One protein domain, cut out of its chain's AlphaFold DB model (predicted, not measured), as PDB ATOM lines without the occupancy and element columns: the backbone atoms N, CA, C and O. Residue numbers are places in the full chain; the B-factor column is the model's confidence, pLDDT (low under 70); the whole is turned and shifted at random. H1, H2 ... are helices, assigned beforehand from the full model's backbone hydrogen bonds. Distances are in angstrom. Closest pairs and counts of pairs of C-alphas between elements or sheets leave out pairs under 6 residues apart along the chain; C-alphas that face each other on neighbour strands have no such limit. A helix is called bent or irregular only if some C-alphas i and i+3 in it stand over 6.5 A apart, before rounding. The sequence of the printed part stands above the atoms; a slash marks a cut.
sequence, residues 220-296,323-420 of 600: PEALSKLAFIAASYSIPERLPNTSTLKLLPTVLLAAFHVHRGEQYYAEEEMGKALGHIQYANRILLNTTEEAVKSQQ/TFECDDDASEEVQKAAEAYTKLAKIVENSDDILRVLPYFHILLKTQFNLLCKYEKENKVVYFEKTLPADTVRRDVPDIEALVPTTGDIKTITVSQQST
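This is residues 220 to 296 and 323 to 420 of the 600 residues of an uncharacterized protein of Angomonas deanei (UniProt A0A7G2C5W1). Three helices, H1, H2 and H3, lie side by side, each folding back on the one before, and a second pair running opposite ways, H4 and H6, packs on one side of this layer. From this body a long thin tail sticks out, residues 405 to 420, and it makes the length of the whole. The printed part has 175 residues with eight named helices, H1 to H8 in order along the chain, and no named strand; the class is all helix. It is only just loose, close to compact, with a radius of gyration of the C-alphas of 19.2 A, and elongated, spanning 74 by 41 by 25 A.

H1, residues 220 to 232, touches H2, residues 244 to 266, at a shallow tilt of 23 degrees, opposite ways, a helical hairpin; the closest C-alphas are those of Ala 231 and Pro 249, 4.1 A. H2 and H3, residues 270 to 296, form a second helical hairpin at a shallow tilt of 12 degrees, closest at Gly 261 and Ala 273, 4.0 A between C-alphas. H3 touches H4, residues 332 to 349, with residues 281 to 288 alone, at a steep tilt of 51 degrees; the closest C-alphas are those of Thr 288 and Leu 344, 5.8 A. H5, residues 352 to 355, touches H2, closest at the C-alphas of Ile 354 and Leu 245, 4.5 A. H6, residues 361 to 383, touches H4 at a shallow tilt of 10 degrees, opposite ways, closest at the C-alphas of His 362 and Ala 345, 6.8 A. H2, H3 and H6 make an up-and-down bundle, each running against the one before it. H7, residues 390 to 393, touches H3, closest at the C-alphas of Ala 390 and Tyr 279, 6.0 A; H8, residues 417 to 420, touches no helix. Every O i to N i+4 pair is within hydrogen-bond range in H1, H3 and H4, against 16 of 19 in H2 and 18 of 19 in H6; H5, H7 and H8 are too short for such a pair.

H1 begins at C-alpha 220, (45.597, -35.960, 22.495), and is 17.9 A long. H2 measures 33.2 A, H3 38.6 A, H4 25.4 A and H6 30.4 A. H2 is irregular, with C-alphas 246 and 249 7.4 A apart, and H6 only just, with C-alphas 380 and 383 6.9 A apart. H8 ends at C-alpha 420, (9.997, -37.150, -10.624).

Residues 297 to 322 are not printed; C-alphas 296 and 323 are 21.7 A apart across the cut. The links H1 to H2 and H7 to H8 are long. Without residues 405 to 420, the body spans 48 by 43 by 25 A. The mean pLDDT of the printed part is 79.4, with residues 399 to 420 among those under 70.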
ATOM      1  N   PRO A 220      46.468 -35.773  21.336       86.19
ATOM      2  CA  PRO A 220      45.597 -35.960  22.495       86.19
ATOM      3  C   PRO A 220      44.566 -34.836  22.668       86.19
ATOM      4  O   PRO A 220      43.444 -35.104  23.088       86.19
ATOM      5  N   GLU A 221      44.876 -33.598  22.269       87.31
ATOM      6  CA  GLU A 221      43.925 -32.478  22.320       87.31
ATOM      7  C   GLU A 221      42.682 -32.775  21.455       87.31
ATOM      8  O   GLU A 221      41.544 -32.707  21.933       87.31
ATOM      9  N   ALA A 222      42.890 -33.198  20.203       86.44
ATOM     10  CA  ALA A 222      41.822 -33.555  19.271       86.44
ATOM     11  C   ALA A 222      41.040 -34.803  19.721       86.44
ATOM     12  O   ALA A 222      39.811 -34.831  19.610       86.44
ATOM     13  N   LEU A 223      41.728 -35.818  20.258       88.50
ATOM     14  CA  LEU A 223      41.080 -37.006  20.826       88.50
ATOM     15  C   LEU A 223      40.235 -36.663  22.056       88.50
ATOM     16  O   LEU A 223      39.110 -37.150  22.165       88.50
ATOM     17  N   SER A 224      40.728 -35.789  22.940       90.50
ATOM     18  CA  SER A 224      39.997 -35.335  24.125       90.50
ATOM     19  C   SER A 224      38.700 -34.627  23.722       90.50
ATOM     20  O   SER A 224      37.624 -35.008  24.182       90.50
ATOM     21  N   LYS A 225      38.761 -33.686  22.768       89.94
ATOM     22  CA  LYS A 225      37.584 -32.977  22.245       89.94
ATOM     23  C   LYS A 225      36.557 -33.942  21.648       89.94
ATOM     24  O   LYS A 225      35.373 -33.818  21.942       89.94
ATOM     25  N   LEU A 226      36.985 -34.942  20.870       90.00
ATOM     26  CA  LEU A 226      36.077 -35.952  20.308       90.00
ATOM     27  C   LEU A 226      35.447 -36.856  21.380       90.00
ATOM     28  O   LEU A 226      34.246 -37.117  21.307       90.00
ATOM     29  N   ALA A 227      36.221 -37.297  22.375       90.56
ATOM     30  CA  ALA A 227      35.718 -38.091  23.495       90.56
ATOM     31  C   ALA A 227      34.700 -37.302  24.336       90.56
ATOM     32  O   ALA A 227      33.641 -37.827  24.668       90.56
ATOM     33  N   PHE A 228      34.971 -36.021  24.608       90.62
ATOM     34  CA  PHE A 228      34.077 -35.144  25.366       90.62
ATOM     35  C   PHE A 228      32.776 -34.836  24.618       90.62
ATOM     36  O   PHE A 228      31.701 -34.948  25.201       90.62
ATOM     37  N   ILE A 229      32.842 -34.542  23.311       87.75
ATOM     38  CA  ILE A 229      31.645 -34.397  22.465       87.75
ATOM     39  C   ILE A 229      30.804 -35.680  22.528       87.75
ATOM     40  O   ILE A 229      29.605 -35.613  22.789       87.75
ATOM     41  N   ALA A 230      31.422 -36.854  22.357       87.56
ATOM     42  CA  ALA A 230      30.716 -38.133  22.420       87.56
ATOM     43  C   ALA A 230      30.135 -38.437  23.820       87.56
ATOM     44  O   ALA A 230      29.068 -39.039  23.911       87.56
ATOM     45  N   ALA A 231      30.788 -37.979  24.894       88.06
ATOM     46  CA  ALA A 231      30.287 -38.058  26.268       88.06
ATOM     47  C   ALA A 231      29.160 -37.054  26.584       88.06
ATOM     48  O   ALA A 231      28.379 -37.287  27.501       88.06
ATOM     49  N   SER A 232      29.074 -35.936  25.857       86.56
ATOM     50  CA  SER A 232      28.081 -34.880  26.109       86.56
ATOM     51  C   SER A 232      26.666 -35.222  25.621       86.56
ATOM     52  O   SER A 232      25.697 -34.616  26.076       86.56
ATOM     53  N   TYR A 233      26.528 -36.200  24.719       83.69
ATOM     54  CA  TYR A 233      25.233 -36.583  24.161       83.69
ATOM     55  C   TYR A 233      24.405 -37.448  25.118       83.69
ATOM     56  O   TYR A 233      24.877 -38.427  25.697       83.69
ATOM     57  N   SER A 234      23.121 -37.107  25.231       73.81
ATOM     58  CA  SER A 234      22.134 -37.852  26.010       73.81
ATOM     59  C   SER A 234      21.873 -39.241  25.425       73.81
ATOM     60  O   SER A 234      21.457 -39.374  24.274       73.81
ATOM     61  N   ILE A 235      22.038 -40.277  26.246       76.75
ATOM     62  CA  ILE A 235      21.608 -41.641  25.916       76.75
ATOM     63  C   ILE A 235      20.067 -41.702  25.929       76.75
ATOM     64  O   ILE A 235      19.475 -41.167  26.869       76.75
ATOM     65  N   PRO A 236      19.396 -42.381  24.977       71.88
ATOM     66  CA  PRO A 236      17.936 -42.463  24.978       71.88
ATOM     67  C   PRO A 236      17.341 -43.051  26.267       71.88
ATOM     68  O   PRO A 236      17.668 -44.166  26.684       71.88
ATOM     69  N   GLU A 237      16.398 -42.321  26.868       67.44
ATOM     70  CA  GLU A 237      15.802 -42.639  28.179       67.44
ATOM     71  C   GLU A 237      15.138 -44.025  28.233       67.44
ATOM     72  O   GLU A 237      15.143 -44.688  29.272       67.44
ATOM     73  N   ARG A 238      14.613 -44.501  27.092       68.00
ATOM     74  CA  ARG A 238      13.904 -45.786  26.940       68.00
ATOM     75  C   ARG A 238      14.806 -47.031  27.038       68.00
ATOM     76  O   ARG A 238      14.330 -48.156  26.851       68.00
ATOM     77  N   LEU A 239      16.100 -46.877  27.325       70.44
ATOM     78  CA  LEU A 239      16.982 -48.011  27.605       70.44
ATOM     79  C   LEU A 239      16.624 -48.693  28.940       70.44
ATOM     80  O   LEU A 239      16.490 -48.014  29.964       70.44
ATOM     81  N   PRO A 240      16.545 -50.040  28.981       70.06
ATOM     82  CA  PRO A 240      16.297 -50.765  30.222       70.06
ATOM     83  C   PRO A 240      17.444 -50.540  31.214       70.06
ATOM     84  O   PRO A 240      18.599 -50.381  30.822       70.06
ATOM     85  N   ASN A 241      17.142 -50.564  32.513       66.69
ATOM     86  CA  ASN A 241      18.127 -50.300  33.575       66.69
ATOM     87  C   ASN A 241      19.249 -51.352  33.677       66.69
ATOM     88  O   ASN A 241      20.216 -51.141  34.397       66.69
ATOM     89  N   THR A 242      19.140 -52.455  32.937       67.12
ATOM     90  CA  THR A 242      20.163 -53.498  32.791       67.12
ATOM     91  C   THR A 242      21.143 -53.266  31.633       67.12
ATOM     92  O   THR A 242      22.114 -54.007  31.526       67.12
ATOM     93  N   SER A 243      20.913 -52.274  30.763       78.06
ATOM     94  CA  SER A 243      21.772 -51.995  29.601       78.06
ATOM     95  C   SER A 243      23.095 -51.358  30.029       78.06
ATOM     96  O   SER A 243      23.110 -50.261  30.594       78.06
ATOM     97  N   THR A 244      24.219 -52.013  29.720       81.50
ATOM     98  CA  THR A 244      25.564 -51.471  29.990       81.50
ATOM     99  C   THR A 244      25.903 -50.276  29.107       81.50
ATOM    100  O   THR A 244      26.795 -49.505  29.446       81.50
ATOM    101  N   LEU A 245      25.146 -50.036  28.032       81.69
ATOM    102  CA  LEU A 245      25.252 -48.800  27.263       81.69
ATOM    103  C   LEU A 245      25.009 -47.543  28.123       81.69
ATOM    104  O   LEU A 245      25.549 -46.488  27.804       81.69
ATOM    105  N   LYS A 246      24.307 -47.647  29.269       82.31
ATOM    106  CA  LYS A 246      24.189 -46.542  30.244       82.31
ATOM    107  C   LYS A 246      25.537 -46.072  30.822       82.31
ATOM    108  O   LYS A 246      25.614 -44.966  31.343       82.31
ATOM    109  N   LEU A 247      26.600 -46.869  30.690       84.62
ATOM    110  CA  LEU A 247      27.966 -46.529  31.102       84.62
ATOM    111  C   LEU A 247      28.725 -45.696  30.044       84.62
ATOM    112  O   LEU A 247      29.775 -45.135  30.353       84.62
ATOM    113  N   LEU A 248      28.233 -45.624  28.797       87.56
ATOM    114  CA  LEU A 248      28.987 -45.102  27.650       87.56
ATOM    115  C   LEU A 248      29.459 -43.641  27.818       87.56
ATOM    116  O   LEU A 248      30.662 -43.420  27.651       87.56
ATOM    117  N   PRO A 249      28.617 -42.656  28.204       87.88
ATOM    118  CA  PRO A 249      29.078 -41.285  28.435       87.88
ATOM    119  C   PRO A 249      30.147 -41.201  29.518       87.88
ATOM    120  O   PRO A 249      31.127 -40.480  29.370       87.88
ATOM    121  N   THR A 250      30.001 -41.981  30.587       87.50
ATOM    122  CA  THR A 250      30.912 -41.971  31.734       87.50
ATOM    123  C   THR A 250      32.284 -42.547  31.377       87.50
ATOM    124  O   THR A 250      33.309 -42.037  31.830       87.50
ATOM    125  N   VAL A 251      32.325 -43.557  30.502       88.69
ATOM    126  CA  VAL A 251      33.571 -44.117  29.953       88.69
ATOM    127  C   VAL A 251      34.219 -43.184  28.926       88.69
ATOM    128  O   VAL A 251      35.437 -43.023  28.939       88.69
ATOM    129  N   LEU A 252      33.432 -42.512  28.084       91.31
ATOM    130  CA  LEU A 252      33.941 -41.494  27.158       91.31
ATOM    131  C   LEU A 252      34.453 -40.243  27.899       91.31
ATOM    132  O   LEU A 252      35.462 -39.669  27.502       91.31
ATOM    133  N   LEU A 253      33.830 -39.863  29.020       91.56
ATOM    134  CA  LEU A 253      34.297 -38.785  29.894       91.56
ATOM    135  C   LEU A 253      35.603 -39.160  30.611       91.56
ATOM    136  O   LEU A 253      36.512 -38.336  30.701       91.56
ATOM    137  N   ALA A 254      35.739 -40.407  31.074       91.38
ATOM    138  CA  ALA A 254      37.017 -40.909  31.573       91.38
ATOM    139  C   ALA A 254      38.099 -40.845  30.477       91.38
ATOM    140  O   ALA A 254      39.184 -40.326  30.727       91.38
ATOM    141  N   ALA A 255      37.782 -41.258  29.243       91.88
ATOM    142  CA  ALA A 255      38.700 -41.177  28.107       91.88
ATOM    143  C   ALA A 255      39.070 -39.729  27.709       91.88
ATOM    144  O   ALA A 255      40.220 -39.468  27.358       91.88
ATOM    145  N   PHE A 256      38.150 -38.764  27.833       93.75
ATOM    146  CA  PHE A 256      38.462 -37.332  27.712       93.75
ATOM    147  C   PHE A 256      39.544 -36.907  28.713       93.75
ATOM    148  O   PHE A 256      40.559 -36.330  28.316       93.75
ATOM    149  N   HIS A 257      39.363 -37.233  29.998       93.81
ATOM    150  CA  HIS A 257      40.353 -36.908  31.023       93.81
ATOM    151  C   HIS A 257      41.674 -37.666  30.810       93.81
ATOM    152  O   HIS A 257      42.726 -37.085  31.056       93.81
ATOM    153  N   VAL A 258      41.654 -38.895  30.275       92.62
ATOM    154  CA  VAL A 258      42.879 -39.608  29.867       92.62
ATOM    155  C   VAL A 258      43.651 -38.834  28.804       92.62
ATOM    156  O   VAL A 258      44.827 -38.553  29.009       92.62
ATOM    157  N   HIS A 259      42.995 -38.408  27.725       93.56
ATOM    158  CA  HIS A 259      43.666 -37.672  26.652       93.56
ATOM    159  C   HIS A 259      44.128 -36.263  27.075       93.56
ATOM    160  O   HIS A 259      45.171 -35.805  26.614       93.56
ATOM    161  N   ARG A 260      43.433 -35.587  28.006       93.50
ATOM    162  CA  ARG A 260      43.969 -34.372  28.662       93.50
ATOM    163  C   ARG A 260      45.185 -34.686  29.542       93.50
ATOM    164  O   ARG A 260      46.129 -33.906  29.566       93.50
ATOM    165  N   GLY A 261      45.196 -35.834  30.219       92.81
ATOM    166  CA  GLY A 261      46.358 -36.322  30.964       92.81
ATOM    167  C   GLY A 261      47.575 -36.569  30.066       92.81
ATOM    168  O   GLY A 261      48.671 -36.116  30.382       92.81
ATOM    169  N   GLU A 262      47.372 -37.219  28.917       93.50
ATOM    170  CA  GLU A 262      48.406 -37.429  27.893       93.50
ATOM    171  C   GLU A 262      48.906 -36.109  27.285       93.50
ATOM    172  O   GLU A 262      50.103 -35.972  27.042       93.50
ATOM    173  N   GLN A 263      48.017 -35.125  27.080       92.94
ATOM    174  CA  GLN A 263      48.397 -33.776  26.649       92.94
ATOM    175  C   GLN A 263      49.314 -33.103  27.677       92.94
ATOM    176  O   GLN A 263      50.438 -32.746  27.337       92.94
ATOM    177  N   TYR A 264      48.875 -32.975  28.933       93.75
ATOM    178  CA  TYR A 264      49.670 -32.310  29.969       93.75
ATOM    179  C   TYR A 264      51.005 -33.018  30.237       93.75
ATOM    180  O   TYR A 264      51.994 -32.361  30.537       93.75
ATOM    181  N   TYR A 265      51.072 -34.341  30.067       93.19
ATOM    182  CA  TYR A 265      52.332 -35.084  30.138       93.19
ATOM    183  C   TYR A 265      53.296 -34.730  28.994       93.19
ATOM    184  O   TYR A 265      54.500 -34.636  29.216       93.19
ATOM    185  N   ALA A 266      52.786 -34.518  27.777       90.94
ATOM    186  CA  ALA A 266      53.584 -34.054  26.639       90.94
ATOM    187  C   ALA A 266      53.983 -32.566  26.746       90.94
ATOM    188  O   ALA A 266      54.936 -32.143  26.096       90.94
ATOM    189  N   GLU A 267      53.276 -31.795  27.575       92.38
ATOM    190  CA  GLU A 267      53.585 -30.408  27.960       92.38
ATOM    191  C   GLU A 267      54.473 -30.330  29.233       92.38
ATOM    192  O   GLU A 267      54.704 -29.244  29.753       92.38
ATOM    193  N   GLU A 268      54.985 -31.473  29.719       90.69
ATOM    194  CA  GLU A 268      55.818 -31.651  30.929       90.69
ATOM    195  C   GLU A 268      55.146 -31.268  32.276       90.69
ATOM    196  O   GLU A 268      55.795 -31.250  33.320       90.69
ATOM    197  N   GLU A 269      53.826 -31.054  32.307       92.38
ATOM    198  CA  GLU A 269      53.054 -30.663  33.500       92.38
ATOM    199  C   GLU A 269      52.506 -31.879  34.285       92.38
ATOM    200  O   GLU A 269      51.292 -32.136  34.330       92.38
ATOM    201  N   MET A 270      53.392 -32.649  34.933       93.81
ATOM    202  CA  MET A 270      53.047 -33.927  35.583       93.81
ATOM    203  C   MET A 270      51.929 -33.804  36.638       93.81
ATOM    204  O   MET A 270      51.042 -34.660  36.702       93.81
ATOM    205  N   GLY A 271      51.900 -32.735  37.437       91.12
ATOM    206  CA  GLY A 271      50.870 -32.512  38.456       91.12
ATOM    207  C   GLY A 271      49.456 -32.377  37.876       91.12
ATOM    208  O   GLY A 271      48.487 -32.841  38.491       91.12
ATOM    209  N   LYS A 272      49.322 -31.815  36.665       93.50
ATOM    210  CA  LYS A 272      48.050 -31.797  35.920       93.50
ATOM    211  C   LYS A 272      47.781 -33.147  35.266       93.50
ATOM    212  O   LYS A 272      46.676 -33.670  35.415       93.50
ATOM    213  N   ALA A 273      48.786 -33.739  34.617       93.81
ATOM    214  CA  ALA A 273      48.673 -35.029  33.939       93.81
ATOM    215  C   ALA A 273      48.146 -36.132  34.873       93.81
ATOM    216  O   ALA A 273      47.125 -36.769  34.595       93.81
ATOM    217  N   LEU A 274      48.785 -36.303  36.034       92.88
ATOM    218  CA  LEU A 274      48.375 -37.282  37.036       92.88
ATOM    219  C   LEU A 274      47.042 -36.907  37.705       92.88
ATOM    220  O   LEU A 274      46.230 -37.795  37.950       92.88
ATOM    221  N   GLY A 275      46.757 -35.617  37.929       92.75
ATOM    222  CA  GLY A 275      45.449 -35.169  38.429       92.75
ATOM    223  C   GLY A 275      44.289 -35.560  37.499       92.75
ATOM    224  O   GLY A 275      43.258 -36.056  37.958       92.75
ATOM    225  N   HIS A 276      44.480 -35.425  36.184       94.88
ATOM    226  CA  HIS A 276      43.508 -35.849  35.174       94.88
ATOM    227  C   HIS A 276      43.333 -37.374  35.129       94.88
ATOM    228  O   HIS A 276      42.198 -37.856  35.141       94.88
ATOM    229  N   ILE A 277      44.423 -38.147  35.171       93.94
ATOM    230  CA  ILE A 277      44.358 -39.618  35.194       93.94
ATOM    231  C   ILE A 277      43.728 -40.151  36.494       93.94
ATOM    232  O   ILE A 277      42.889 -41.054  36.444       93.94
ATOM    233  N   GLN A 278      44.038 -39.567  37.656       92.25
ATOM    234  CA  GLN A 278      43.401 -39.927  38.931       92.25
ATOM    235  C   GLN A 278      41.905 -39.571  38.954       92.25
ATOM    236  O   GLN A 278      41.098 -40.330  39.498       92.25
ATOM    237  N   TYR A 279      41.491 -38.472  38.317       92.25
ATOM    238  CA  TYR A 279      40.071 -38.135  38.183       92.25
ATOM    239  C   TYR A 279      39.332 -39.080  37.222       92.25
ATOM    240  O   TYR A 279      38.255 -39.570  37.564       92.25
ATOM    241  N   ALA A 280      39.935 -39.435  36.080       91.56
ATOM    242  CA  ALA A 280      39.419 -40.469  35.178       91.56
ATOM    243  C   ALA A 280      39.252 -41.821  35.898       91.56
ATOM    244  O   ALA A 280      38.245 -42.510  35.729       91.56
ATOM    245  N   ASN A 281      40.218 -42.184  36.751       90.19
ATOM    246  CA  ASN A 281      40.161 -43.378  37.589       90.19
ATOM    247  C   ASN A 281      38.985 -43.330  38.584       90.19
ATOM    248  O   ASN A 281      38.199 -44.274  38.663       90.19
ATOM    249  N   ARG A 282      38.811 -42.204  39.291       89.62
ATOM    250  CA  ARG A 282      37.694 -41.969  40.223       89.62
ATOM    251  C   ARG A 282      36.323 -42.056  39.539       89.62
ATOM    252  O   ARG A 282      35.397 -42.614  40.125       89.62
ATOM    253  N   ILE A 283      36.193 -41.549  38.311       88.44
ATOM    254  CA  ILE A 283      34.966 -41.673  37.506       88.44
ATOM    255  C   ILE A 283      34.612 -43.155  37.299       88.44
ATOM    256  O   ILE A 283      33.490 -43.571  37.604       88.44
ATOM    257  N   LEU A 284      35.564 -43.975  36.838       85.50
ATOM    258  CA  LEU A 284      35.323 -45.403  36.596       85.50
ATOM    259  C   LEU A 284      35.090 -46.205  37.884       85.50
ATOM    260  O   LEU A 284      34.263 -47.118  37.884       85.50
ATOM    261  N   LEU A 285      35.759 -45.856  38.987       83.56
ATOM    262  CA  LEU A 285      35.545 -46.468  40.304       83.56
ATOM    263  C   LEU A 285      34.092 -46.296  40.775       83.56
ATOM    264  O   LEU A 285      33.408 -47.296  41.006       83.56
ATOM    265  N   ASN A 286      33.593 -45.054  40.813       83.56
ATOM    266  CA  ASN A 286      32.199 -44.753  41.162       83.56
ATOM    267  C   ASN A 286      31.214 -45.514  40.256       83.56
ATOM    268  O   ASN A 286      30.297 -46.180  40.736       83.56
ATOM    269  N   THR A 287      31.462 -45.477  38.944       78.25
ATOM    270  CA  THR A 287      30.653 -46.162  37.921       78.25
ATOM    271  C   THR A 287      30.588 -47.673  38.155       78.25
ATOM    272  O   THR A 287      29.533 -48.290  38.011       78.25
ATOM    273  N   THR A 288      31.709 -48.284  38.546       74.81
ATOM    274  CA  THR A 288      31.793 -49.723  38.829       74.81
ATOM    275  C   THR A 288      30.995 -50.082  40.080       74.81
ATOM    276  O   THR A 288      30.287 -51.091  40.087       74.81
ATOM    277  N   GLU A 289      31.044 -49.253  41.127       75.75
ATOM    278  CA  GLU A 289      30.200 -49.440  42.307       75.75
ATOM    279  C   GLU A 289      28.704 -49.326  41.983       75.75
ATOM    280  O   GLU A 289      27.920 -50.163  42.430       75.75
ATOM    281  N   GLU A 290      28.298 -48.314  41.217       72.94
ATOM    282  CA  GLU A 290      26.900 -48.092  40.822       72.94
ATOM    283  C   GLU A 290      26.368 -49.228  39.936       72.94
ATOM    284  O   GLU A 290      25.263 -49.729  40.169       72.94
ATOM    285  N   ALA A 291      27.176 -49.715  38.988       67.56
ATOM    286  CA  ALA A 291      26.848 -50.878  38.166       67.56
ATOM    287  C   ALA A 291      26.691 -52.157  39.011       67.56
ATOM    288  O   ALA A 291      25.707 -52.882  38.853       67.56
ATOM    289  N   VAL A 292      27.603 -52.415  39.959       66.69
ATOM    290  CA  VAL A 292      27.522 -53.578  40.863       66.69
ATOM    291  C   VAL A 292      26.298 -53.495  41.782       66.69
ATOM    292  O   VAL A 292      25.585 -54.489  41.922       66.69
ATOM    293  N   LYS A 293      26.007 -52.324  42.365       65.50
ATOM    294  CA  LYS A 293      24.807 -52.088  43.192       65.50
ATOM    295  C   LYS A 293      23.519 -52.293  42.380       65.50
ATOM    296  O   LYS A 293      22.571 -52.894  42.877       65.50
ATOM    297  N   SER A 294      23.508 -51.879  41.112       59.47
ATOM    298  CA  SER A 294      22.361 -52.053  40.205       59.47
ATOM    299  C   SER A 294      22.153 -53.513  39.776       59.47
ATOM    300  O   SER A 294      21.021 -53.989  39.724       59.47
ATOM    301  N   GLN A 295      23.232 -54.265  39.523       54.56
ATOM    302  CA  GLN A 295      23.159 -55.691  39.172       54.56
ATOM    303  C   GLN A 295      22.891 -56.614  40.379       54.56
ATOM    304  O   GLN A 295      22.463 -57.759  40.201       54.56
ATOM    305  N   GLN A 296      23.096 -56.143  41.616       47.28
ATOM    306  CA  GLN A 296      22.933 -56.957  42.829       47.28
ATOM    307  C   GLN A 296      21.509 -57.506  43.042       47.28
ATOM    308  O   GLN A 296      21.365 -58.553  43.676       47.28
ATOM    309  N   THR A 323      42.282 -59.439  33.013       72.19
ATOM    310  CA  THR A 323      42.792 -59.079  34.340       72.19
ATOM    311  C   THR A 323      43.654 -57.822  34.259       72.19
ATOM    312  O   THR A 323      44.310 -57.544  33.252       72.19
ATOM    313  N   PHE A 324      43.627 -57.048  35.340       76.38
ATOM    314  CA  PHE A 324      44.514 -55.919  35.576       76.38
ATOM    315  C   PHE A 324      45.317 -56.261  36.827       76.38
ATOM    316  O   PHE A 324      44.739 -56.580  37.865       76.38
ATOM    317  N   GLU A 325      46.637 -56.249  36.699       77.88
ATOM    318  CA  GLU A 325      47.590 -56.666  37.726       77.88
ATOM    319  C   GLU A 325      48.572 -55.512  37.964       77.88
ATOM    320  O   GLU A 325      48.892 -54.761  37.040       77.88
ATOM    321  N   CYS A 326      49.011 -55.341  39.208       72.81
ATOM    322  CA  CYS A 326      49.953 -54.307  39.627       72.81
ATOM    323  C   CYS A 326      51.146 -54.944  40.349       72.81
ATOM    324  O   CYS A 326      51.003 -56.028  40.911       72.81
ATOM    325  N   ASP A 327      52.294 -54.259  40.352       74.19
ATOM    326  CA  ASP A 327      53.456 -54.632  41.170       74.19
ATOM    327  C   ASP A 327      53.028 -54.803  42.650       74.19
ATOM    328  O   ASP A 327      52.180 -54.046  43.128       74.19
ATOM    329  N   ASP A 328      53.622 -55.745  43.396       67.81
ATOM    330  CA  ASP A 328      53.283 -55.968  44.819       67.81
ATOM    331  C   ASP A 328      53.551 -54.724  45.702       67.81
ATOM    332  O   ASP A 328      52.884 -54.526  46.716       67.81
ATOM    333  N   ASP A 329      54.471 -53.848  45.277       70.06
ATOM    334  CA  ASP A 329      54.805 -52.559  45.912       70.06
ATOM    335  C   ASP A 329      53.885 -51.386  45.475       70.06
ATOM    336  O   ASP A 329      54.201 -50.211  45.696       70.06
ATOM    337  N   ALA A 330      52.765 -51.657  44.793       75.06
ATOM    338  CA  ALA A 330      51.843 -50.620  44.320       75.06
ATOM    339  C   ALA A 330      51.090 -49.900  45.460       75.06
ATOM    340  O   ALA A 330      50.940 -50.393  46.577       75.06
ATOM    341  N   SER A 331      50.555 -48.708  45.164       77.69
ATOM    342  CA  SER A 331      49.656 -47.999  46.082       77.69
ATOM    343  C   SER A 331      48.340 -48.763  46.261       77.69
ATOM    344  O   SER A 331      47.802 -49.339  45.314       77.69
ATOM    345  N   GLU A 332      47.754 -48.682  47.460       80.50
ATOM    346  CA  GLU A 332      46.414 -49.223  47.751       80.50
ATOM    347  C   GLU A 332      45.350 -48.662  46.776       80.50
ATOM    348  O   GLU A 332      44.376 -49.332  46.434       80.50
ATOM    349  N   GLU A 333      45.561 -47.440  46.279       79.69
ATOM    350  CA  GLU A 333      44.731 -46.767  45.273       79.69
ATOM    351  C   GLU A 333      44.834 -47.431  43.886       79.69
ATOM    352  O   GLU A 333      43.806 -47.677  43.247       79.69
ATOM    353  N   VAL A 334      46.043 -47.805  43.445       81.19
ATOM    354  CA  VAL A 334      46.271 -48.576  42.209       81.19
ATOM    355  C   VAL A 334      45.758 -50.012  42.344       81.19
ATOM    356  O   VAL A 334      45.148 -50.525  41.408       81.19
ATOM    357  N   GLN A 335      45.912 -50.649  43.506       82.31
ATOM    358  CA  GLN A 335      45.398 -52.004  43.740       82.31
ATOM    359  C   GLN A 335      43.854 -52.037  43.721       82.31
ATOM    360  O   GLN A 335      43.251 -52.894  43.068       82.31
ATOM    361  N   LYS A 336      43.193 -51.039  44.330       82.75
ATOM    362  CA  LYS A 336      41.735 -50.835  44.213       82.75
ATOM    363  C   LYS A 336      41.301 -50.556  42.771       82.75
ATOM    364  O   LYS A 336      40.261 -51.064  42.346       82.75
ATOM    365  N   ALA A 337      42.089 -49.797  42.003       83.00
ATOM    366  CA  ALA A 337      41.837 -49.580  40.579       83.00
ATOM    367  C   ALA A 337      41.940 -50.889  39.774       83.00
ATOM    368  O   ALA A 337      41.033 -51.193  39.001       83.00
ATOM    369  N   ALA A 338      42.966 -51.712  40.006       83.31
ATOM    370  CA  ALA A 338      43.155 -53.004  39.342       83.31
ATOM    371  C   ALA A 338      41.957 -53.951  39.567       83.31
ATOM    372  O   ALA A 338      41.402 -54.523  38.621       83.31
ATOM    373  N   GLU A 339      41.478 -54.040  40.814       82.50
ATOM    374  CA  GLU A 339      40.243 -54.750  41.148       82.50
ATOM    375  C   GLU A 339      39.019 -54.185  40.410       82.50
ATOM    376  O   GLU A 339      38.214 -54.948  39.869       82.50
ATOM    377  N   ALA A 340      38.845 -52.862  40.399       82.00
ATOM    378  CA  ALA A 340      37.691 -52.211  39.785       82.00
ATOM    379  C   ALA A 340      37.669 -52.370  38.259       82.00
ATOM    380  O   ALA A 340      36.621 -52.686  37.703       82.00
ATOM    381  N   TYR A 341      38.812 -52.248  37.584       83.00
ATOM    382  CA  TYR A 341      38.899 -52.376  36.128       83.00
ATOM    383  C   TYR A 341      38.683 -53.834  35.720       83.00
ATOM    384  O   TYR A 341      37.977 -54.095  34.749       83.00
ATOM    385  N   THR A 342      39.161 -54.794  36.522       82.50
ATOM    386  CA  THR A 342      38.849 -56.222  36.348       82.50
ATOM    387  C   THR A 342      37.347 -56.507  36.522       82.50
ATOM    388  O   THR A 342      36.783 -57.310  35.779       82.50
ATOM    389  N   LYS A 343      36.663 -55.847  37.471       82.81
ATOM    390  CA  LYS A 343      35.201 -55.967  37.659       82.81
ATOM    391  C   LYS A 343      34.429 -55.328  36.498       82.81
ATOM    392  O   LYS A 343      33.546 -55.970  35.935       82.81
ATOM    393  N   LEU A 344      34.788 -54.106  36.104       82.12
ATOM    394  CA  LEU A 344      34.161 -53.355  35.014       82.12
ATOM    395  C   LEU A 344      34.345 -54.044  33.655       82.12
ATOM    396  O   LEU A 344      33.386 -54.175  32.896       82.12
ATOM    397  N   ALA A 345      35.548 -54.557  33.377       82.19
ATOM    398  CA  ALA A 345      35.817 -55.346  32.183       82.19
ATOM    399  C   ALA A 345      34.930 -56.594  32.128       82.19
ATOM    400  O   ALA A 345      34.358 -56.848  31.078       82.19
ATOM    401  N   LYS A 346      34.731 -57.311  33.245       81.69
ATOM    402  CA  LYS A 346      33.865 -58.506  33.308       81.69
ATOM    403  C   LYS A 346      32.370 -58.193  33.205       81.69
ATOM    404  O   LYS A 346      31.629 -58.989  32.633       81.69
ATOM    405  N   ILE A 347      31.925 -57.036  33.700       80.94
ATOM    406  CA  ILE A 347      30.553 -56.540  33.489       80.94
ATOM    407  C   ILE A 347      30.285 -56.327  31.992       80.94
ATOM    408  O   ILE A 347      29.227 -56.710  31.500       80.94
ATOM    409  N   VAL A 348      31.251 -55.758  31.267       79.12
ATOM    410  CA  VAL A 348      31.105 -55.405  29.847       79.12
ATOM    411  C   VAL A 348      31.469 -56.546  28.887       79.12
ATOM    412  O   VAL A 348      30.844 -56.676  27.843       79.12
ATOM    413  N   GLU A 349      32.391 -57.437  29.250       76.06
ATOM    414  CA  GLU A 349      32.755 -58.648  28.491       76.06
ATOM    415  C   GLU A 349      31.531 -59.533  28.192       76.06
ATOM    416  O   GLU A 349      31.427 -60.116  27.114       76.06
ATOM    417  N   ASN A 350      30.565 -59.554  29.117       67.00
ATOM    418  CA  ASN A 350      29.296 -60.276  29.005       67.00
ATOM    419  C   ASN A 350      28.162 -59.459  28.341       67.00
ATOM    420  O   ASN A 350      27.027 -59.934  28.306       67.00
ATOM    421  N   SER A 351      28.431 -58.247  27.832       72.88
ATOM    422  CA  SER A 351      27.403 -57.315  27.343       72.88
ATOM    423  C   SER A 351      27.697 -56.786  25.934       72.88
ATOM    424  O   SER A 351      28.611 -55.996  25.698       72.88
ATOM    425  N   ASP A 352      26.884 -57.219  24.970       73.88
ATOM    426  CA  ASP A 352      27.033 -56.876  23.548       73.88
ATOM    427  C   ASP A 352      26.659 -55.413  23.228       73.88
ATOM    428  O   ASP A 352      27.186 -54.816  22.292       73.88
ATOM    429  N   ASP A 353      25.780 -54.806  24.031       80.75
ATOM    430  CA  ASP A 353      25.172 -53.501  23.762       80.75
ATOM    431  C   ASP A 353      26.175 -52.337  23.770       80.75
ATOM    432  O   ASP A 353      26.218 -51.578  22.800       80.75
ATOM    433  N   ILE A 354      27.033 -52.213  24.791       84.44
ATOM    434  CA  ILE A 354      28.096 -51.192  24.770       84.44
ATOM    435  C   ILE A 354      29.228 -51.553  23.796       84.44
ATOM    436  O   ILE A 354      29.782 -50.664  23.151       84.44
ATOM    437  N   LEU A 355      29.554 -52.839  23.624       84.19
ATOM    438  CA  LEU A 355      30.675 -53.273  22.776       84.19
ATOM    439  C   LEU A 355      30.395 -53.172  21.269       84.19
ATOM    440  O   LEU A 355      31.345 -53.125  20.486       84.19
ATOM    441  N   ARG A 356      29.125 -53.069  20.858       85.06
ATOM    442  CA  ARG A 356      28.726 -52.695  19.489       85.06
ATOM    443  C   ARG A 356      28.882 -51.203  19.188       85.06
ATOM    444  O   ARG A 356      29.039 -50.855  18.023       85.06
ATOM    445  N   VAL A 357      28.865 -50.336  20.203       87.38
ATOM    446  CA  VAL A 357      29.013 -48.874  20.040       87.38
ATOM    447  C   VAL A 357      30.445 -48.410  20.311       87.38
ATOM    448  O   VAL A 357      30.959 -47.551  19.599       87.38
ATOM    449  N   LEU A 358      31.114 -49.014  21.298       88.31
ATOM    450  CA  LEU A 358      32.497 -48.729  21.689       88.31
ATOM    451  C   LEU A 358      33.378 -50.000  21.634       88.31
ATOM    452  O   LEU A 358      33.870 -50.462  22.663       88.31
ATOM    453  N   PRO A 359      33.645 -50.568  20.440       85.38
ATOM    454  CA  PRO A 359      34.496 -51.752  20.252       85.38
ATOM    455  C   PRO A 359      35.926 -51.648  20.821       85.38
ATOM    456  O   PRO A 359      36.582 -52.673  20.996       85.38
ATOM    457  N   TYR A 360      36.424 -50.442  21.122       83.94
ATOM    458  CA  TYR A 360      37.736 -50.210  21.750       83.94
ATOM    459  C   TYR A 360      37.692 -50.107  23.290       83.94
ATOM    460  O   TYR A 360      38.728 -49.859  23.903       83.94
ATOM    461  N   PHE A 361      36.545 -50.354  23.935       85.88
ATOM    462  CA  PHE A 361      36.352 -50.278  25.394       85.88
ATOM    463  C   PHE A 361      37.492 -50.913  26.218       85.88
ATOM    464  O   PHE A 361      38.103 -50.257  27.060       85.88
ATOM    465  N   HIS A 362      37.833 -52.175  25.938       81.00
ATOM    466  CA  HIS A 362      38.882 -52.901  26.669       81.00
ATOM    467  C   HIS A 362      40.293 -52.335  26.429       81.00
ATOM    468  O   HIS A 362      41.147 -52.428  27.311       81.00
ATOM    469  N   ILE A 363      40.540 -51.728  25.261       82.06
ATOM    470  CA  ILE A 363      41.807 -51.049  24.956       82.06
ATOM    471  C   ILE A 363      41.898 -49.756  25.765       82.06
ATOM    472  O   ILE A 363      42.921 -49.521  26.398       82.06
ATOM    473  N   LEU A 364      40.822 -48.964  25.817       84.69
ATOM    474  CA  LEU A 364      40.770 -47.721  26.591       84.69
ATOM    475  C   LEU A 364      40.995 -47.971  28.089       84.69
ATOM    476  O   LEU A 364      41.849 -47.314  28.680       84.69
ATOM    477  N   LEU A 365      40.336 -48.980  28.679       85.75
ATOM    478  CA  LEU A 365      40.595 -49.374  30.073       85.75
ATOM    479  C   LEU A 365      42.059 -49.776  30.307       85.75
ATOM    480  O   LEU A 365      42.642 -49.406  31.327       85.75
ATOM    481  N   LYS A 366      42.673 -50.518  29.374       84.00
ATOM    482  CA  LYS A 366      44.075 -50.950  29.487       84.00
ATOM    483  C   LYS A 366      45.057 -49.788  29.348       84.00
ATOM    484  O   LYS A 366      45.986 -49.699  30.144       84.00
ATOM    485  N   THR A 367      44.837 -48.877  28.402       85.00
ATOM    486  CA  THR A 367      45.633 -47.648  28.271       85.00
ATOM    487  C   THR A 367      45.513 -46.790  29.530       85.00
ATOM    488  O   THR A 367      46.532 -46.410  30.098       85.00
ATOM    489  N   GLN A 368      44.295 -46.565  30.033       89.31
ATOM    490  CA  GLN A 368      44.053 -45.769  31.238       89.31
ATOM    491  C   GLN A 368      44.730 -46.354  32.487       89.31
ATOM    492  O   GLN A 368      45.396 -45.621  33.217       89.31
ATOM    493  N   PHE A 369      44.610 -47.667  32.724       88.31
ATOM    494  CA  PHE A 369      45.272 -48.322  33.857       88.31
ATOM    495  C   PHE A 369      46.801 -48.260  33.741       88.31
ATOM    496  O   PHE A 369      47.484 -47.903  34.699       88.31
ATOM    497  N   ASN A 370      47.346 -48.525  32.549       87.75
ATOM    498  CA  ASN A 370      48.784 -48.436  32.304       87.75
ATOM    499  C   ASN A 370      49.322 -47.010  32.529       87.75
ATOM    500  O   ASN A 370      50.399 -46.855  33.100       87.75
ATOM    501  N   LEU A 371      48.580 -45.977  32.109       90.25
ATOM    502  CA  LEU A 371      48.946 -44.574  32.327       90.25
ATOM    503  C   LEU A 371      48.857 -44.171  33.805       90.25
ATOM    504  O   LEU A 371      49.745 -43.465  34.275       90.25
ATOM    505  N   LEU A 372      47.865 -44.661  34.558       91.00
ATOM    506  CA  LEU A 372      47.785 -44.462  36.013       91.00
ATOM    507  C   LEU A 372      49.023 -45.039  36.712       91.00
ATOM    508  O   LEU A 372      49.715 -44.318  37.430       91.00
ATOM    509  N   CYS A 373      49.345 -46.306  36.446       89.62
ATOM    510  CA  CYS A 373      50.526 -46.964  37.006       89.62
ATOM    511  C   CYS A 373      51.827 -46.254  36.599       89.62
ATOM    512  O   CYS A 373      52.706 -46.059  37.439       89.62
ATOM    513  N   LYS A 374      51.944 -45.822  35.333       91.31
ATOM    514  CA  LYS A 374      53.102 -45.071  34.829       91.31
ATOM    515  C   LYS A 374      53.254 -43.725  35.543       91.31
ATOM    516  O   LYS A 374      54.304 -43.475  36.126       91.31
ATOM    517  N   TYR A 375      52.235 -42.868  35.507       93.00
ATOM    518  CA  TYR A 375      52.333 -41.503  36.030       93.00
ATOM    519  C   TYR A 375      52.420 -41.474  37.560       93.00
ATOM    520  O   TYR A 375      53.145 -40.639  38.092       93.00
ATOM    521  N   GLU A 376      51.795 -42.407  38.292       90.50
ATOM    522  CA  GLU A 376      52.061 -42.529  39.732       90.50
ATOM    523  C   GLU A 376      53.518 -42.918  40.014       90.50
ATOM    524  O   GLU A 376      54.126 -42.350  40.919       90.50
ATOM    525  N   LYS A 377      54.096 -43.858  39.255       89.94
ATOM    526  CA  LYS A 377      55.486 -44.307  39.442       89.94
ATOM    527  C   LYS A 377      56.485 -43.207  39.070       89.94
ATOM    528  O   LYS A 377      57.405 -42.939  39.834       89.94
ATOM    529  N   GLU A 378      56.265 -42.515  37.953       92.31
ATOM    530  CA  GLU A 378      57.104 -41.394  37.514       92.31
ATOM    531  C   GLU A 378      56.974 -40.177  38.441       92.31
ATOM    532  O   GLU A 378      57.990 -39.595  38.816       92.31
ATOM    533  N   ASN A 379      55.773 -39.821  38.909       91.94
ATOM    534  CA  ASN A 379      55.627 -38.706  39.848       91.94
ATOM    535  C   ASN A 379      56.243 -39.006  41.230       91.94
ATOM    536  O   ASN A 379      56.799 -38.109  41.853       91.94
ATOM    537  N   LYS A 380      56.212 -40.263  41.697       89.31
ATOM    538  CA  LYS A 380      56.835 -40.683  42.972       89.31
ATOM    539  C   LYS A 380      58.368 -40.782  42.933       89.31
ATOM    540  O   LYS A 380      58.970 -40.914  43.995       89.31
ATOM    541  N   VAL A 381      58.988 -40.780  41.748       90.38
ATOM    542  CA  VAL A 381      60.430 -41.063  41.568       90.38
ATOM    543  C   VAL A 381      61.185 -39.944  40.837       90.38
ATOM    544  O   VAL A 381      62.386 -39.795  41.051       90.38
ATOM    545  N   VAL A 382      60.511 -39.161  39.989       90.69
ATOM    546  CA  VAL A 382      61.132 -38.158  39.105       90.69
ATOM    547  C   VAL A 382      60.627 -36.743  39.395       90.69
ATOM    548  O   VAL A 382      61.437 -35.864  39.677       90.69
ATOM    549  N   TYR A 383      59.311 -36.514  39.329       90.88
ATOM    550  CA  TYR A 383      58.738 -35.156  39.319       90.88
ATOM    551  C   TYR A 383      58.397 -34.614  40.717       90.88
ATOM    552  O   TYR A 383      58.589 -33.430  40.981       90.88
ATOM    553  N   PHE A 384      57.913 -35.469  41.627       91.38
ATOM    554  CA  PHE A 384      57.478 -35.114  42.989       91.38
ATOM    555  C   PHE A 384      56.412 -34.000  43.052       91.38
ATOM    556  O   PHE A 384      56.271 -33.308  44.064       91.38
ATOM    557  N   GLU A 385      55.632 -33.829  41.984       91.50
ATOM    558  CA  GLU A 385      54.628 -32.777  41.873       91.50
ATOM    559  C   GLU A 385      53.360 -33.080  42.677       91.50
ATOM    560  O   GLU A 385      52.904 -34.222  42.809       91.50
ATOM    561  N   LYS A 386      52.730 -32.014  43.176       90.88
ATOM    562  CA  LYS A 386      51.416 -32.091  43.812       90.88
ATOM    563  C   LYS A 386      50.333 -32.231  42.740       90.88
ATOM    564  O   LYS A 386      50.195 -31.358  41.888       90.88
ATOM    565  N   THR A 387      49.527 -33.285  42.831       90.75
ATOM    566  CA  THR A 387      48.445 -33.541  41.872       90.75
ATOM    567  C   THR A 387      47.355 -32.468  41.921       90.75
ATOM    568  O   THR A 387      47.025 -31.914  42.978       90.75
ATOM    569  N   LEU A 388      46.799 -32.151  40.750       90.81
ATOM    570  CA  LEU A 388      45.761 -31.136  40.608       90.81
ATOM    571  C   LEU A 388      44.447 -31.600  41.278       90.81
ATOM    572  O   LEU A 388      43.998 -32.718  41.012       90.81
ATOM    573  N   PRO A 389      43.789 -30.778  42.123       88.62
ATOM    574  CA  PRO A 389      42.562 -31.180  42.807       88.62
ATOM    575  C   PRO A 389      41.423 -31.541  41.848       88.62
ATOM    576  O   PRO A 389      41.196 -30.854  40.851       88.62
ATOM    577  N   ALA A 390      40.642 -32.563  42.206       85.62
ATOM    578  CA  ALA A 390      39.528 -33.067  41.398       85.62
ATOM    579  C   ALA A 390      38.504 -31.986  40.995       85.62
ATOM    580  O   ALA A 390      37.992 -32.019  39.881       85.62
ATOM    581  N   ASP A 391      38.225 -31.003  41.859       85.56
ATOM    582  CA  ASP A 391      37.296 -29.903  41.548       85.56
ATOM    583  C   ASP A 391      37.865 -28.873  40.560       85.56
ATOM    584  O   ASP A 391      37.097 -28.134  39.943       85.56
ATOM    585  N   THR A 392      39.191 -28.832  40.391       87.88
ATOM    586  CA  THR A 392      39.870 -28.060  39.343       87.88
ATOM    587  C   THR A 392      39.875 -28.852  38.039       87.88
ATOM    588  O   THR A 392      39.433 -28.335  37.019       87.88
ATOM    589  N   VAL A 393      40.263 -30.132  38.088       87.88
ATOM    590  CA  VAL A 393      40.233 -31.069  36.945       87.88
ATOM    591  C   VAL A 393      38.833 -31.160  36.323       87.88
ATOM    592  O   VAL A 393      38.687 -31.155  35.108       87.88
ATOM    593  N   ARG A 394      37.777 -31.173  37.148       85.00
ATOM    594  CA  ARG A 394      36.375 -31.177  36.701       85.00
ATOM    595  C   ARG A 394      35.960 -29.907  35.941       85.00
ATOM    596  O   ARG A 394      34.970 -29.945  35.215       85.00
ATOM    597  N   ARG A 395      36.660 -28.786  36.141       85.50
ATOM    598  CA  ARG A 395      36.403 -27.507  35.454       85.50
ATOM    599  C   ARG A 395      37.246 -27.334  34.194       85.50
ATOM    600  O   ARG A 395      36.919 -26.469  33.392       85.50
ATOM    601  N   ASP A 396      38.288 -28.143  34.009       82.75
ATOM    602  CA  ASP A 396      39.030 -28.216  32.751       82.75
ATOM    603  C   ASP A 396      38.242 -29.054  31.733       82.75
ATOM    604  O   ASP A 396      38.513 -30.233  31.506       82.75
ATOM    605  N   VAL A 397      37.204 -28.436  31.168       78.81
ATOM    606  CA  VAL A 397      36.345 -28.979  30.109       78.81
ATOM    607  C   VAL A 397      36.211 -27.945  28.986       78.81
ATOM    608  O   VAL A 397      36.125 -26.753  29.279       78.81
ATOM    609  N   PRO A 398      36.213 -28.351  27.704       73.00
ATOM    610  CA  PRO A 398      36.130 -27.410  26.591       73.00
ATOM    611  C   PRO A 398      34.689 -26.937  26.335       73.00
ATOM    612  O   PRO A 398      33.736 -27.696  26.522       73.00
ATOM    613  N   ASP A 399      34.533 -25.708  25.836       64.12
ATOM    614  CA  ASP A 399      33.222 -25.117  25.537       64.12
ATOM    615  C   ASP A 399      32.456 -25.905  24.461       64.12
ATOM    616  O   ASP A 399      32.865 -26.001  23.299       64.12
ATOM    617  N   ILE A 400      31.307 -26.462  24.854       55.66
ATOM    618  CA  ILE A 400      30.488 -27.357  24.020       55.66
ATOM    619  C   ILE A 400      29.864 -26.605  22.833       55.66
ATOM    620  O   ILE A 400      29.809 -27.140  21.726       55.66
ATOM    621  N   GLU A 401      29.445 -25.352  23.037       47.66
ATOM    622  CA  GLU A 401      28.759 -24.528  22.026       47.66
ATOM    623  C   GLU A 401      29.633 -24.216  20.797       47.66
ATOM    624  O   GLU A 401      29.107 -23.979  19.713       47.66
ATOM    625  N   ALA A 402      30.963 -24.279  20.935       43.78
ATOM    626  CA  ALA A 402      31.917 -24.112  19.835       43.78
ATOM    627  C   ALA A 402      32.332 -25.442  19.162       43.78
ATOM    628  O   ALA A 402      33.097 -25.432  18.195       43.78
ATOM    629  N   LEU A 403      31.884 -26.588  19.690       45.22
ATOM    630  CA  LEU A 403      32.386 -27.924  19.338       45.22
ATOM    631  C   LEU A 403      31.315 -28.897  18.832       45.22
ATOM    632  O   LEU A 403      31.643 -29.806  18.064       45.22
ATOM    633  N   VAL A 404      30.051 -28.711  19.213       42.50
ATOM    634  CA  VAL A 404      28.926 -29.358  18.530       42.50
ATOM    635  C   VAL A 404      28.750 -28.655  17.181       42.50
ATOM    636  O   VAL A 404      28.405 -27.473  17.171       42.50
ATOM    637  N   PRO A 405      28.958 -29.325  16.031       39.81
ATOM    638  CA  PRO A 405      28.543 -28.743  14.766       39.81
ATOM    639  C   PRO A 405      27.020 -28.624  14.809       39.81
ATOM    640  O   PRO A 405      26.324 -29.639  14.871       39.81
ATOM    641  N   THR A 406      26.507 -27.391  14.793       34.47
ATOM    642  CA  THR A 406      25.078 -27.127  14.594       34.47
ATOM    643  C   THR A 406      24.623 -27.951  13.394       34.47
ATOM    644  O   THR A 406      25.314 -27.938  12.371       34.47
ATOM    645  N   THR A 407      23.528 -28.709  13.521       40.34
ATOM    646  CA  THR A 407      23.025 -29.566  12.439       40.34
ATOM    647  C   THR A 407      22.833 -28.711  11.193       40.34
ATOM    648  O   THR A 407      21.953 -27.853  11.151       40.34
ATOM    649  N   GLY A 408      23.746 -28.884  10.231       34.56
ATOM    650  CA  GLY A 408      23.885 -27.973   9.099       34.56
ATOM    651  C   GLY A 408      22.619 -27.947   8.256       34.56
ATOM    652  O   GLY A 408      21.893 -28.941   8.241       34.56
ATOM    653  N   ASP A 409      22.384 -26.821   7.571       30.34
ATOM    654  CA  ASP A 409      21.166 -26.540   6.800       30.34
ATOM    655  C   ASP A 409      20.581 -27.804   6.174       30.34
ATOM    656  O   ASP A 409      21.228 -28.441   5.332       30.34
ATOM    657  N   ILE A 410      19.372 -28.172   6.626       39.22
ATOM    658  CA  ILE A 410      18.696 -29.409   6.231       39.22
ATOM    659  C   ILE A 410      18.685 -29.450   4.710       39.22
ATOM    660  O   ILE A 410      17.978 -28.674   4.065       39.22
ATOM    661  N   LYS A 411      19.483 -30.353   4.131       42.69
ATOM    662  CA  LYS A 411      19.564 -30.500   2.680       42.69
ATOM    663  C   LYS A 411      18.247 -31.068   2.184       42.69
ATOM    664  O   LYS A 411      18.051 -32.285   2.159       42.69
ATOM    665  N   THR A 412      17.354 -30.158   1.796       43.81
ATOM    666  CA  THR A 412      16.126 -30.428   1.053       43.81
ATOM    667  C   THR A 412      16.437 -31.451  -0.022       43.81
ATOM    668  O   THR A 412      17.430 -31.292  -0.730       43.81
ATOM    669  N   ILE A 413      15.625 -32.506  -0.113       48.59
ATOM    670  CA  ILE A 413      15.941 -33.701  -0.904       48.59
ATOM    671  C   ILE A 413      16.294 -33.293  -2.343       48.59
ATOM    672  O   ILE A 413      15.417 -32.921  -3.122       48.59
ATOM    673  N   THR A 414      17.584 -33.311  -2.691       42.19
ATOM    674  CA  THR A 414      18.074 -32.898  -4.014       42.19
ATOM    675  C   THR A 414      17.835 -34.027  -5.003       42.19
ATOM    676  O   THR A 414      18.715 -34.842  -5.274       42.19
ATOM    677  N   VAL A 415      16.597 -34.101  -5.485       50.94
ATOM    678  CA  VAL A 415      16.118 -35.151  -6.384       50.94
ATOM    679  C   VAL A 415      16.766 -35.035  -7.766       50.94
ATOM    680  O   VAL A 415      16.912 -33.936  -8.303       50.94
ATOM    681  N   SER A 416      17.043 -36.177  -8.402       51.34
ATOM    682  CA  SER A 416      17.169 -36.226  -9.862       51.34
ATOM    683  C   SER A 416      15.812 -35.890 -10.489       51.34
ATOM    684  O   SER A 416      14.922 -36.742 -10.562       51.34
ATOM    685  N   GLN A 417      15.651 -34.632 -10.908       57.47
ATOM    686  CA  GLN A 417      14.379 -34.071 -11.381       57.47
ATOM    687  C   GLN A 417      13.727 -34.926 -12.477       57.47
ATOM    688  O   GLN A 417      12.514 -35.110 -12.453       57.47
ATOM    689  N   GLN A 418      14.529 -35.546 -13.353       57.28
ATOM    690  CA  GLN A 418      14.062 -36.388 -14.461       57.28
ATOM    691  C   GLN A 418      13.145 -37.547 -14.027       57.28
ATOM    692  O   GLN A 418      12.166 -37.831 -14.718       57.28
ATOM    693  N   SER A 419      13.419 -38.205 -12.891       62.19
ATOM    694  CA  SER A 419      12.605 -39.344 -12.432       62.19
ATOM    695  C   SER A 419      11.290 -38.909 -11.779       62.19
ATOM    696  O   SER A 419      10.300 -39.631 -11.862       62.19
ATOM    697  N   THR A 420      11.244 -37.728 -11.157       69.88
ATOM    698  CA  THR A 420       9.997 -37.150 -10.624       69.88
ATOM    699  C   THR A 420       9.180 -36.431 -11.693       69.88
ATOM    700  O   THR A 420       7.956 -36.498 -11.668       69.88
TER     701      THR A 420